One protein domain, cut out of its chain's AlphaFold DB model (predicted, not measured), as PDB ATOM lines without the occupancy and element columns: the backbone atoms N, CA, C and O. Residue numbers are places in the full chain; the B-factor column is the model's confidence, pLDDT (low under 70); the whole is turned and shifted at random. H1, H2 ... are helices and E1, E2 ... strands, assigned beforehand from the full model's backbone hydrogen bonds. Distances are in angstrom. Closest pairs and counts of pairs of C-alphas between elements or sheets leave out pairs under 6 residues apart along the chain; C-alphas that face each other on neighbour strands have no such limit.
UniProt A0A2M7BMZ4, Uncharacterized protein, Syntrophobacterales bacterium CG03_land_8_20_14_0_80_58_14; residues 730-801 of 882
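What this domain is: This is residues 730 to 801 of the 882 residues of an uncharacterized protein of Syntrophobacterales bacterium CG03_land_8_20_14_0_80_58_14 (UniProt A0A2M7BMZ4). Two helices, H2 and H1, stand loosely together at a steep angle like an open V, and the very short helix H3 sits close to where H1 and H2 each begin. The rest is mostly loop: residues 730 to 744 lie largely on the side of H1 and E1 away from H2, residues 778 to 792 swing out from the end of H2 to H3, and the last residues, 800 to 801, pair with the short strand E1. The printed part has 72 residues with one named strand and three named helices, in the order E1, H1, H2, H3. The named elements are mostly helix, but under half of the residues are in named elements. The whole is compact and rounded, with a radius of gyration of the C-alphas of 11.5 A and spans of 30 by 28 by 20 A.

Where its parts are: H2, the longest helix, holds residues 765 to 777 and is 18.2 A from first to last C-alpha; it begins with C-alpha 765 at (-33.157, -18.817, -29.826). H1 holds residues 748 to 759 and is 16.7 A long. E1, residues 745 to 747, is 7.2 A long and begins with C-alpha 745 at (-17.822, -18.634, -15.192). H3, residues 793 to 796, is 5.4 A long and ends with C-alpha 796 at (-22.922, -24.464, -28.537).

How they stand to each other: H2 and H1 are close but not clearly touching; their closest C-alphas, those of Phe 768 and Tyr 752, are 7.6 A apart. They run opposite ways at a steep tilt of 62 degrees. H3 is close to H2 but not clearly touching, with the closest C-alphas, those of Leu 793 and Glu 765, 6.9 A apart. H3 is also close to H1 but not clearly touching, with the closest C-alphas, those of Asp 796 and Val 748, 7.0 A apart. E1 and H1 meet only through their link. E1 is apart from H2 and from H3. E1 pairs with no named strand, but its residues 746 to 747 pair antiparallel with residues 800 to 801. In H1 and H2 every O i to N i+4 pair is within hydrogen-bond range; H3, with four residues, is too short for such a pair, and its one O i to N i+3 pair is not within range.

The domain as a whole: The two C-alphas farthest apart, those of Gly 760 and Lys 787, are 31.8 A apart, while the C-alphas of Leu 730 and Leu 801 are 11.0 A apart. The printed part has no cut. The link from H2 to H3, with 15 residues, is long; those from E1 to H1 and from H1 to H2 are tight. The mean pLDDT of the printed part is 77.3, and the model's confidence is under 70 at residue 742, residues 785 to 788, residues 793 to 795 and residue 797.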
ATOM      1  N   LEU A 730     -24.690 -10.090 -18.057       81.50
ATOM      2  CA  LEU A 730     -23.711  -9.956 -16.981       81.50
ATOM      3  C   LEU A 730     -24.283 -10.363 -15.605       81.50
ATOM      4  O   LEU A 730     -25.497 -10.281 -15.396       81.50
ATOM      5  N   PRO A 731     -23.417 -10.708 -14.628       80.06
ATOM      6  CA  PRO A 731     -23.817 -11.131 -13.285       80.06
ATOM      7  C   PRO A 731     -24.829 -10.232 -12.553       80.06
ATOM      8  O   PRO A 731     -25.689 -10.777 -11.871       80.06
ATOM      9  N   PRO A 732     -24.820  -8.886 -12.685       78.50
ATOM     10  CA  PRO A 732     -25.827  -8.045 -12.031       78.50
ATOM     11  C   PRO A 732     -27.257  -8.291 -12.533       78.50
ATOM     12  O   PRO A 732     -28.215  -8.040 -11.807       78.50
ATOM     13  N   CYS A 733     -27.407  -8.749 -13.779       78.56
ATOM     14  CA  CYS A 733     -28.700  -8.965 -14.424       78.56
ATOM     15  C   CYS A 733     -29.168 -10.424 -14.364       78.56
ATOM     16  O   CYS A 733     -30.375 -10.660 -14.497       78.56
ATOM     17  N   LEU A 734     -28.229 -11.360 -14.202       82.94
ATOM     18  CA  LEU A 734     -28.417 -12.814 -14.215       82.94
ATOM     19  C   LEU A 734     -27.523 -13.475 -13.145       82.94
ATOM     20  O   LEU A 734     -26.557 -14.148 -13.486       82.94
ATOM     21  N   PRO A 735     -27.734 -13.210 -11.846       77.56
ATOM     22  CA  PRO A 735     -26.805 -13.640 -10.801       77.56
ATOM     23  C   PRO A 735     -26.714 -15.165 -10.644       77.56
ATOM     24  O   PRO A 735     -25.661 -15.657 -10.238       77.56
ATOM     25  N   ASP A 736     -27.765 -15.915 -10.984       78.25
ATOM     26  CA  ASP A 736     -27.846 -17.355 -10.716       78.25
ATOM     27  C   ASP A 736     -27.167 -18.212 -11.807       78.25
ATOM     28  O   ASP A 736     -26.857 -19.389 -11.583       78.25
ATOM     29  N   ALA A 737     -26.878 -17.648 -12.985       78.06
ATOM     30  CA  ALA A 737     -26.151 -18.323 -14.060       78.06
ATOM     31  C   ALA A 737     -24.631 -18.246 -13.897       78.06
ATOM     32  O   ALA A 737     -23.930 -19.045 -14.527       78.06
ATOM     33  N   TRP A 738     -24.101 -17.326 -13.089       80.81
ATOM     34  CA  TRP A 738     -22.659 -17.100 -12.938       80.81
ATOM     35  C   TRP A 738     -22.101 -17.704 -11.642       80.81
ATOM     36  O   TRP A 738     -22.768 -17.750 -10.613       80.81
ATOM     37  N   SER A 739     -20.851 -18.180 -11.671       78.06
ATOM     38  CA  SER A 739     -20.153 -18.626 -10.456       78.06
ATOM     39  C   SER A 739     -19.702 -17.445  -9.588       78.06
ATOM     40  O   SER A 739     -19.374 -16.378 -10.093       78.06
ATOM     41  N   THR A 740     -19.611 -17.648  -8.272       72.25
ATOM     42  CA  THR A 740     -19.160 -16.640  -7.291       72.25
ATOM     43  C   THR A 740     -17.626 -16.530  -7.189       72.25
ATOM     44  O   THR A 740     -17.101 -16.262  -6.111       72.25
ATOM     45  N   GLU A 741     -16.896 -16.826  -8.267       73.75
ATOM     46  CA  GLU A 741     -15.422 -16.759  -8.326       73.75
ATOM     47  C   GLU A 741     -14.951 -15.350  -8.746       73.75
ATOM     48  O   GLU A 741     -15.720 -14.610  -9.355       73.75
ATOM     49  N   ASP A 742     -13.683 -14.994  -8.475       63.09
ATOM     50  CA  ASP A 742     -13.081 -13.704  -8.889       63.09
ATOM     51  C   ASP A 742     -13.137 -13.479 -10.418       63.09
ATOM     52  O   ASP A 742     -13.219 -12.344 -10.886       63.09
ATOM     53  N   GLU A 743     -13.145 -14.567 -11.197       74.12
ATOM     54  CA  GLU A 743     -13.510 -14.585 -12.618       74.12
ATOM     55  C   GLU A 743     -14.770 -15.450 -12.793       74.12
ATOM     56  O   GLU A 743     -14.664 -16.684 -12.847       74.12
ATOM     57  N   PRO A 744     -15.972 -14.854 -12.852       77.50
ATOM     58  CA  PRO A 744     -17.206 -15.621 -12.879       77.50
ATOM     59  C   PRO A 744     -17.313 -16.402 -14.194       77.50
ATOM     60  O   PRO A 744     -17.093 -15.870 -15.288       77.50
ATOM     61  N   LYS A 745     -17.664 -17.685 -14.083       80.94
ATOM     62  CA  LYS A 745     -17.822 -18.634 -15.192       80.94
ATOM     63  C   LYS A 745     -19.278 -19.059 -15.328       80.94
ATOM     64  O   LYS A 745     -19.970 -19.270 -14.333       80.94
ATOM     65  N   THR A 746     -19.722 -19.255 -16.561       82.88
ATOM     66  CA  THR A 746     -21.063 -19.749 -16.894       82.88
ATOM     67  C   THR A 746     -21.028 -20.642 -18.139       82.88
ATOM     68  O   THR A 746     -19.984 -20.811 -18.769       82.88
ATOM     69  N   SER A 747     -22.158 -21.248 -18.490       82.81
ATOM     70  CA  SER A 747     -22.364 -21.930 -19.769       82.81
ATOM     71  C   SER A 747     -23.556 -21.320 -20.498       82.81
ATOM     72  O   SER A 747     -24.456 -20.757 -19.872       82.81
ATOM     73  N   VAL A 748     -23.579 -21.459 -21.825       79.69
ATOM     74  CA  VAL A 748     -24.694 -20.985 -22.667       79.69
ATOM     75  C   VAL A 748     -26.038 -21.563 -22.189       79.69
ATOM     76  O   VAL A 748     -27.026 -20.836 -22.116       79.69
ATOM     77  N   GLU A 749     -26.061 -22.831 -21.767       81.06
ATOM     78  CA  GLU A 749     -27.224 -23.496 -21.162       81.06
ATOM     79  C   GLU A 749     -27.741 -22.801 -19.888       81.06
ATOM     80  O   GLU A 749     -28.945 -22.575 -19.758       81.06
ATOM     81  N   LYS A 750     -26.847 -22.427 -18.959       81.50
ATOM     82  CA  LYS A 750     -27.231 -21.770 -17.697       81.50
ATOM     83  C   LYS A 750     -27.784 -20.369 -17.937       81.50
ATOM     84  O   LYS A 750     -28.812 -20.022 -17.361       81.50
ATOM     85  N   LEU A 751     -27.155 -19.609 -18.835       80.56
ATOM     86  CA  LEU A 751     -27.637 -18.286 -19.236       80.56
ATOM     87  C   LEU A 751     -29.022 -18.360 -19.893       80.56
ATOM     88  O   LEU A 751     -29.901 -17.562 -19.572       80.56
ATOM     89  N   TYR A 752     -29.251 -19.330 -20.783       82.19
ATOM     90  CA  TYR A 752     -30.553 -19.494 -21.436       82.19
ATOM     91  C   TYR A 752     -31.647 -19.946 -20.449       82.19
ATOM     92  O   TYR A 752     -32.771 -19.438 -20.490       82.19
ATOM     93  N   ALA A 753     -31.324 -20.853 -19.519       82.06
ATOM     94  CA  ALA A 753     -32.250 -21.320 -18.486       82.06
ATOM     95  C   ALA A 753     -32.647 -20.212 -17.493       82.06
ATOM     96  O   ALA A 753     -33.819 -20.114 -17.114       82.06
ATOM     97  N   GLU A 754     -31.710 -19.350 -17.098       81.94
ATOM     98  CA  GLU A 754     -32.014 -18.229 -16.206       81.94
ATOM     99  C   GLU A 754     -32.834 -17.148 -16.917       81.94
ATOM    100  O   GLU A 754     -33.803 -16.659 -16.348       81.94
ATOM    101  N   ILE A 755     -32.556 -16.845 -18.190       82.12
ATOM    102  CA  ILE A 755     -33.395 -15.932 -18.988       82.12
ATOM    103  C   ILE A 755     -34.823 -16.475 -19.115       82.12
ATOM    104  O   ILE A 755     -35.785 -15.733 -18.913       82.12
ATOM    105  N   LYS A 756     -34.981 -17.781 -19.366       81.31
ATOM    106  CA  LYS A 756     -36.298 -18.434 -19.382       81.31
ATOM    107  C   LYS A 756     -37.024 -18.309 -18.037       81.31
ATOM    108  O   LYS A 756     -38.240 -18.133 -18.015       81.31
ATOM    109  N   THR A 757     -36.287 -18.373 -16.930       81.69
ATOM    110  CA  THR A 757     -36.831 -18.244 -15.568       81.69
ATOM    111  C   THR A 757     -37.202 -16.795 -15.244       81.69
ATOM    112  O   THR A 757     -38.294 -16.544 -14.743       81.69
ATOM    113  N   LYS A 758     -36.342 -15.836 -15.600       80.44
ATOM    114  CA  LYS A 758     -36.516 -14.397 -15.368       80.44
ATOM    115  C   LYS A 758     -37.724 -13.824 -16.105       80.44
ATOM    116  O   LYS A 758     -38.476 -13.052 -15.522       80.44
ATOM    117  N   TYR A 759     -37.916 -14.206 -17.369       76.25
ATOM    118  CA  TYR A 759     -39.047 -13.737 -18.178       76.25
ATOM    119  C   TYR A 759     -40.269 -14.668 -18.114       76.25
ATOM    120  O   TYR A 759     -41.321 -14.330 -18.651       76.25
ATOM    121  N   GLY A 760     -40.155 -15.837 -17.469       73.44
ATOM    122  CA  GLY A 760     -41.257 -16.789 -17.277       73.44
ATOM    123  C   GLY A 760     -41.740 -17.501 -18.548       73.44
ATOM    124  O   GLY A 760     -42.798 -18.128 -18.530       73.44
ATOM    125  N   LYS A 761     -40.996 -17.406 -19.657       80.81
ATOM    126  CA  LYS A 761     -41.378 -17.923 -20.984       80.81
ATOM    127  C   LYS A 761     -40.149 -18.260 -21.842       80.81
ATOM    128  O   LYS A 761     -39.078 -17.694 -21.618       80.81
ATOM    129  N   PRO A 762     -40.255 -19.200 -22.805       79.94
ATOM    130  CA  PRO A 762     -39.119 -19.623 -23.625       79.94
ATOM    131  C   PRO A 762     -38.693 -18.516 -24.598       79.94
ATOM    132  O   PRO A 762     -39.442 -18.175 -25.505       79.94
ATOM    133  N   TRP A 763     -37.497 -17.953 -24.435       82.50
ATOM    134  CA  TRP A 763     -37.009 -16.841 -25.262       82.50
ATOM    135  C   TRP A 763     -36.595 -17.288 -26.677       82.50
ATOM    136  O   TRP A 763     -36.042 -18.383 -26.802       82.50
ATOM    137  N   PRO A 764     -36.788 -16.476 -27.737       84.44
ATOM    138  CA  PRO A 764     -36.363 -16.853 -29.083       84.44
ATOM    139  C   PRO A 764     -34.861 -17.135 -29.178       84.44
ATOM    140  O   PRO A 764     -34.030 -16.301 -28.810       84.44
ATOM    141  N   GLU A 765     -34.526 -18.305 -29.721       82.44
ATOM    142  CA  GLU A 765     -33.157 -18.817 -29.826       82.44
ATOM    143  C   GLU A 765     -32.230 -17.860 -30.589       82.44
ATOM    144  O   GLU A 765     -31.146 -17.520 -30.112       82.44
ATOM    145  N   ALA A 766     -32.686 -17.360 -31.741       80.38
ATOM    146  CA  ALA A 766     -31.913 -16.454 -32.587       80.38
ATOM    147  C   ALA A 766     -31.556 -15.135 -31.878       80.38
ATOM    148  O   ALA A 766     -30.405 -14.707 -31.920       80.38
ATOM    149  N   LEU A 767     -32.510 -14.516 -31.170       82.19
ATOM    150  CA  LEU A 767     -32.277 -13.251 -30.458       82.19
ATOM    151  C   LEU A 767     -31.351 -13.420 -29.253       82.19
ATOM    152  O   LEU A 767     -30.539 -12.541 -28.965       82.19
ATOM    153  N   PHE A 768     -31.464 -14.546 -28.546       84.38
ATOM    154  CA  PHE A 768     -30.547 -14.884 -27.463       84.38
ATOM    155  C   PHE A 768     -29.108 -15.025 -27.980       84.38
ATOM    156  O   PHE A 768     -28.188 -14.440 -27.407       84.38
ATOM    157  N   LEU A 769     -28.913 -15.740 -29.093       83.06
ATOM    158  CA  LEU A 769     -27.597 -15.918 -29.710       83.06
ATOM    159  C   LEU A 769     -27.033 -14.608 -30.276       83.06
ATOM    160  O   LEU A 769     -25.840 -14.356 -30.120       83.06
ATOM    161  N   GLU A 770     -27.858 -13.754 -30.890       81.88
ATOM    162  CA  GLU A 770     -27.448 -12.419 -31.352       81.88
ATOM    163  C   GLU A 770     -26.946 -11.546 -30.191       81.88
ATOM    164  O   GLU A 770     -25.838 -11.007 -30.266       81.88
ATOM    165  N   GLY A 771     -27.713 -11.451 -29.099       82.19
ATOM    166  CA  GLY A 771     -27.332 -10.673 -27.916       82.19
ATOM    167  C   GLY A 771     -26.062 -11.204 -27.241       82.19
ATOM    168  O   GLY A 771     -25.168 -10.434 -26.882       82.19
ATOM    169  N   LEU A 772     -25.930 -12.529 -27.140       81.62
ATOM    170  CA  LEU A 772     -24.758 -13.172 -26.548       81.62
ATOM    171  C   LEU A 772     -23.509 -13.028 -27.433       81.62
ATOM    172  O   LEU A 772     -22.414 -12.773 -26.933       81.62
ATOM    173  N   ASN A 773     -23.659 -13.115 -28.755       82.75
ATOM    174  CA  ASN A 773     -22.577 -12.839 -29.700       82.75
ATOM    175  C   ASN A 773     -22.147 -11.370 -29.674       82.75
ATOM    176  O   ASN A 773     -20.954 -11.091 -29.801       82.75
ATOM    177  N   ALA A 774     -23.077 -10.435 -29.460       80.62
ATOM    178  CA  ALA A 774     -22.741  -9.033 -29.241       80.62
ATOM    179  C   ALA A 774     -21.935  -8.843 -27.944       80.62
ATOM    180  O   ALA A 774     -20.932  -8.130 -27.959       80.62
ATOM    181  N   ALA A 775     -22.298  -9.534 -26.855       79.56
ATOM    182  CA  ALA A 775     -21.531  -9.527 -25.604       79.56
ATOM    183  C   ALA A 775     -20.103 -10.077 -25.786       79.56
ATOM    184  O   ALA A 775     -19.143  -9.507 -25.262       79.56
ATOM    185  N   LEU A 776     -19.955 -11.152 -26.572       79.00
ATOM    186  CA  LEU A 776     -18.659 -11.732 -26.941       79.00
ATOM    187  C   LEU A 776     -17.823 -10.778 -27.811       79.00
ATOM    188  O   LEU A 776     -16.622 -10.633 -27.593       79.00
ATOM    189  N   ALA A 777     -18.444 -10.115 -28.790       76.00
ATOM    190  CA  ALA A 777     -17.768  -9.184 -29.693       76.00
ATOM    191  C   ALA A 777     -17.324  -7.889 -28.992       76.00
ATOM    192  O   ALA A 777     -16.273  -7.342 -29.315       76.00
ATOM    193  N   GLN A 778     -18.107  -7.414 -28.019       76.44
ATOM    194  CA  GLN A 778     -17.797  -6.234 -27.204       76.44
ATOM    195  C   GLN A 778     -16.779  -6.529 -26.087       76.44
ATOM    196  O   GLN A 778     -16.330  -5.608 -25.412       76.44
ATOM    197  N   GLY A 779     -16.395  -7.797 -25.901       72.38
ATOM    198  CA  GLY A 779     -15.399  -8.213 -24.912       72.38
ATOM    199  C   GLY A 779     -15.916  -8.261 -23.474       72.38
ATOM    200  O   GLY A 779     -15.117  -8.436 -22.559       72.38
ATOM    201  N   PHE A 780     -17.230  -8.136 -23.263       75.06
ATOM    202  CA  PHE A 780     -17.848  -8.269 -21.941       75.06
ATOM    203  C   PHE A 780     -17.771  -9.700 -21.406       75.06
ATOM    204  O   PHE A 780     -17.679  -9.907 -20.200       75.06
ATOM    205  N   ILE A 781     -17.801 -10.684 -22.307       78.75
ATOM    206  CA  ILE A 781     -17.722 -12.110 -21.998       78.75
ATOM    207  C   ILE A 781     -16.700 -12.741 -22.951       78.75
ATOM    208  O   ILE A 781     -16.623 -12.371 -24.121       78.75
ATOM    209  N   ALA A 782     -15.916 -13.708 -22.479       76.56
ATOM    210  CA  ALA A 782     -14.970 -14.465 -23.293       76.56
ATOM    211  C   ALA A 782     -15.274 -15.965 -23.238       76.56
ATOM    212  O   ALA A 782     -15.684 -16.495 -22.208       76.56
ATOM    213  N   ARG A 783     -15.025 -16.686 -24.337       76.62
ATOM    214  CA  ARG A 783     -15.071 -18.155 -24.332       76.62
ATOM    215  C   ARG A 783     -13.826 -18.728 -23.664       76.62
ATOM    216  O   ARG A 783     -12.716 -18.252 -23.904       76.62
ATOM    217  N   ILE A 784     -14.004 -19.795 -22.892       75.31
ATOM    218  CA  ILE A 784     -12.894 -20.554 -22.300       75.31
ATOM    219  C   ILE A 784     -12.199 -21.412 -23.375       75.31
ATOM    220  O   ILE A 784     -10.980 -21.569 -23.342       75.31
ATOM    221  N   SER A 785     -12.941 -21.922 -24.369       61.00
ATOM    222  CA  SER A 785     -12.380 -22.607 -25.541       61.00
ATOM    223  C   SER A 785     -13.173 -22.311 -26.829       61.00
ATOM    224  O   SER A 785     -14.388 -22.116 -26.800       61.00
ATOM    225  N   GLY A 786     -12.473 -22.254 -27.970       61.69
ATOM    226  CA  GLY A 786     -13.048 -21.975 -29.298       61.69
ATOM    227  C   GLY A 786     -12.911 -20.519 -29.776       61.69
ATOM    228  O   GLY A 786     -12.690 -19.605 -28.985       61.69
ATOM    229  N   LYS A 787     -13.011 -20.303 -31.098       59.75
ATOM    230  CA  LYS A 787     -12.984 -18.984 -31.765       59.75
ATOM    231  C   LYS A 787     -14.149 -18.885 -32.758       59.75
ATOM    232  O   LYS A 787     -14.404 -19.857 -33.460       59.75
ATOM    233  N   GLY A 788     -14.798 -17.723 -32.848       66.12
ATOM    234  CA  GLY A 788     -15.928 -17.465 -33.758       66.12
ATOM    235  C   GLY A 788     -17.250 -17.160 -33.030       66.12
ATOM    236  O   GLY A 788     -17.280 -17.222 -31.800       66.12
ATOM    237  N   PRO A 789     -18.319 -16.788 -33.761       73.19
ATOM    238  CA  PRO A 789     -19.657 -16.561 -33.204       73.19
ATOM    239  C   PRO A 789     -20.347 -17.880 -32.816       73.19
ATOM    240  O   PRO A 789     -19.957 -18.952 -33.271       73.19
ATOM    241  N   LEU A 790     -21.315 -17.820 -31.898       76.12
ATOM    242  CA  LEU A 790     -22.177 -18.943 -31.506       76.12
ATOM    243  C   LEU A 790     -23.237 -19.075 -32.599       76.12
ATOM    244  O   LEU A 790     -23.875 -18.074 -32.936       76.12
ATOM    245  N   THR A 791     -23.386 -20.259 -33.179       71.69
ATOM    246  CA  THR A 791     -24.204 -20.476 -34.382       71.69
ATOM    247  C   THR A 791     -25.523 -21.168 -34.084       71.69
ATOM    248  O   THR A 791     -26.500 -20.919 -34.785       71.69
ATOM    249  N   SER A 792     -25.586 -22.011 -33.053       75.06
ATOM    250  CA  SER A 792     -26.816 -22.718 -32.688       75.06
ATOM    251  C   SER A 792     -26.814 -23.125 -31.223       75.06
ATOM    252  O   SER A 792     -25.823 -23.650 -30.717       75.06
ATOM    253  N   LEU A 793     -27.965 -22.986 -30.558       69.12
ATOM    254  CA  LEU A 793     -28.156 -23.472 -29.192       69.12
ATOM    255  C   LEU A 793     -27.932 -24.987 -29.086       69.12
ATOM    256  O   LEU A 793     -27.472 -25.446 -28.051       69.12
ATOM    257  N   LYS A 794     -28.163 -25.767 -30.151       68.75
ATOM    258  CA  LYS A 794     -27.937 -27.226 -30.141       68.75
ATOM    259  C   LYS A 794     -26.461 -27.623 -30.182       68.75
ATOM    260  O   LYS A 794     -26.110 -28.673 -29.654       68.75
ATOM    261  N   GLU A 795     -25.614 -26.818 -30.818       69.38
ATOM    262  CA  GLU A 795     -24.188 -27.125 -31.009       69.38
ATOM    263  C   GLU A 795     -23.320 -26.474 -29.924       69.38
ATOM    264  O   GLU A 795     -22.355 -27.074 -29.456       69.38
ATOM    265  N   ASP A 796     -23.704 -25.278 -29.468       73.44
ATOM    266  CA  ASP A 796     -22.922 -24.464 -28.537       73.44
ATOM    267  C   ASP A 796     -23.426 -24.512 -27.079       73.44
ATOM    268  O   ASP A 796     -22.928 -23.776 -26.225       73.44
ATOM    269  N   LEU A 797     -24.391 -25.387 -26.764       69.88
ATOM    270  CA  LEU A 797     -25.071 -25.466 -25.460       69.88
ATOM    271  C   LEU A 797     -24.097 -25.568 -24.265       69.88
ATOM    272  O   LEU A 797     -24.291 -24.938 -23.224       69.88
ATOM    273  N   HIS A 798     -23.014 -26.333 -24.436       75.06
ATOM    274  CA  HIS A 798     -21.990 -26.576 -23.413       75.06
ATOM    275  C   HIS A 798     -20.777 -25.640 -23.514       75.06
ATOM    276  O   HIS A 798     -19.775 -25.854 -22.827       75.06
ATOM    277  N   CYS A 799     -20.828 -24.610 -24.366       75.25
ATOM    278  CA  CYS A 799     -19.741 -23.647 -24.474       75.25
ATOM    279  C   CYS A 799     -19.585 -22.897 -23.141       75.25
ATOM    280  O   CYS A 799     -20.528 -22.274 -22.644       75.25
ATOM    281  N   ALA A 800     -18.395 -22.993 -22.546       80.31
ATOM    282  CA  ALA A 800     -18.086 -22.353 -21.277       80.31
ATOM    283  C   ALA A 800     -17.589 -20.917 -21.504       80.31
ATOM    284  O   ALA A 800     -16.711 -20.662 -22.336       80.31
ATOM    285  N   LEU A 801     -18.156 -19.991 -20.739       80.94
ATOM    286  CA  LEU A 801     -17.973 -18.550 -20.832       80.94
ATOM    287  C   LEU A 801     -17.389 -18.016 -19.518       80.94
ATOM    288  O   LEU A 801     -17.705 -18.532 -18.449       80.94
TER     289      LEU A 801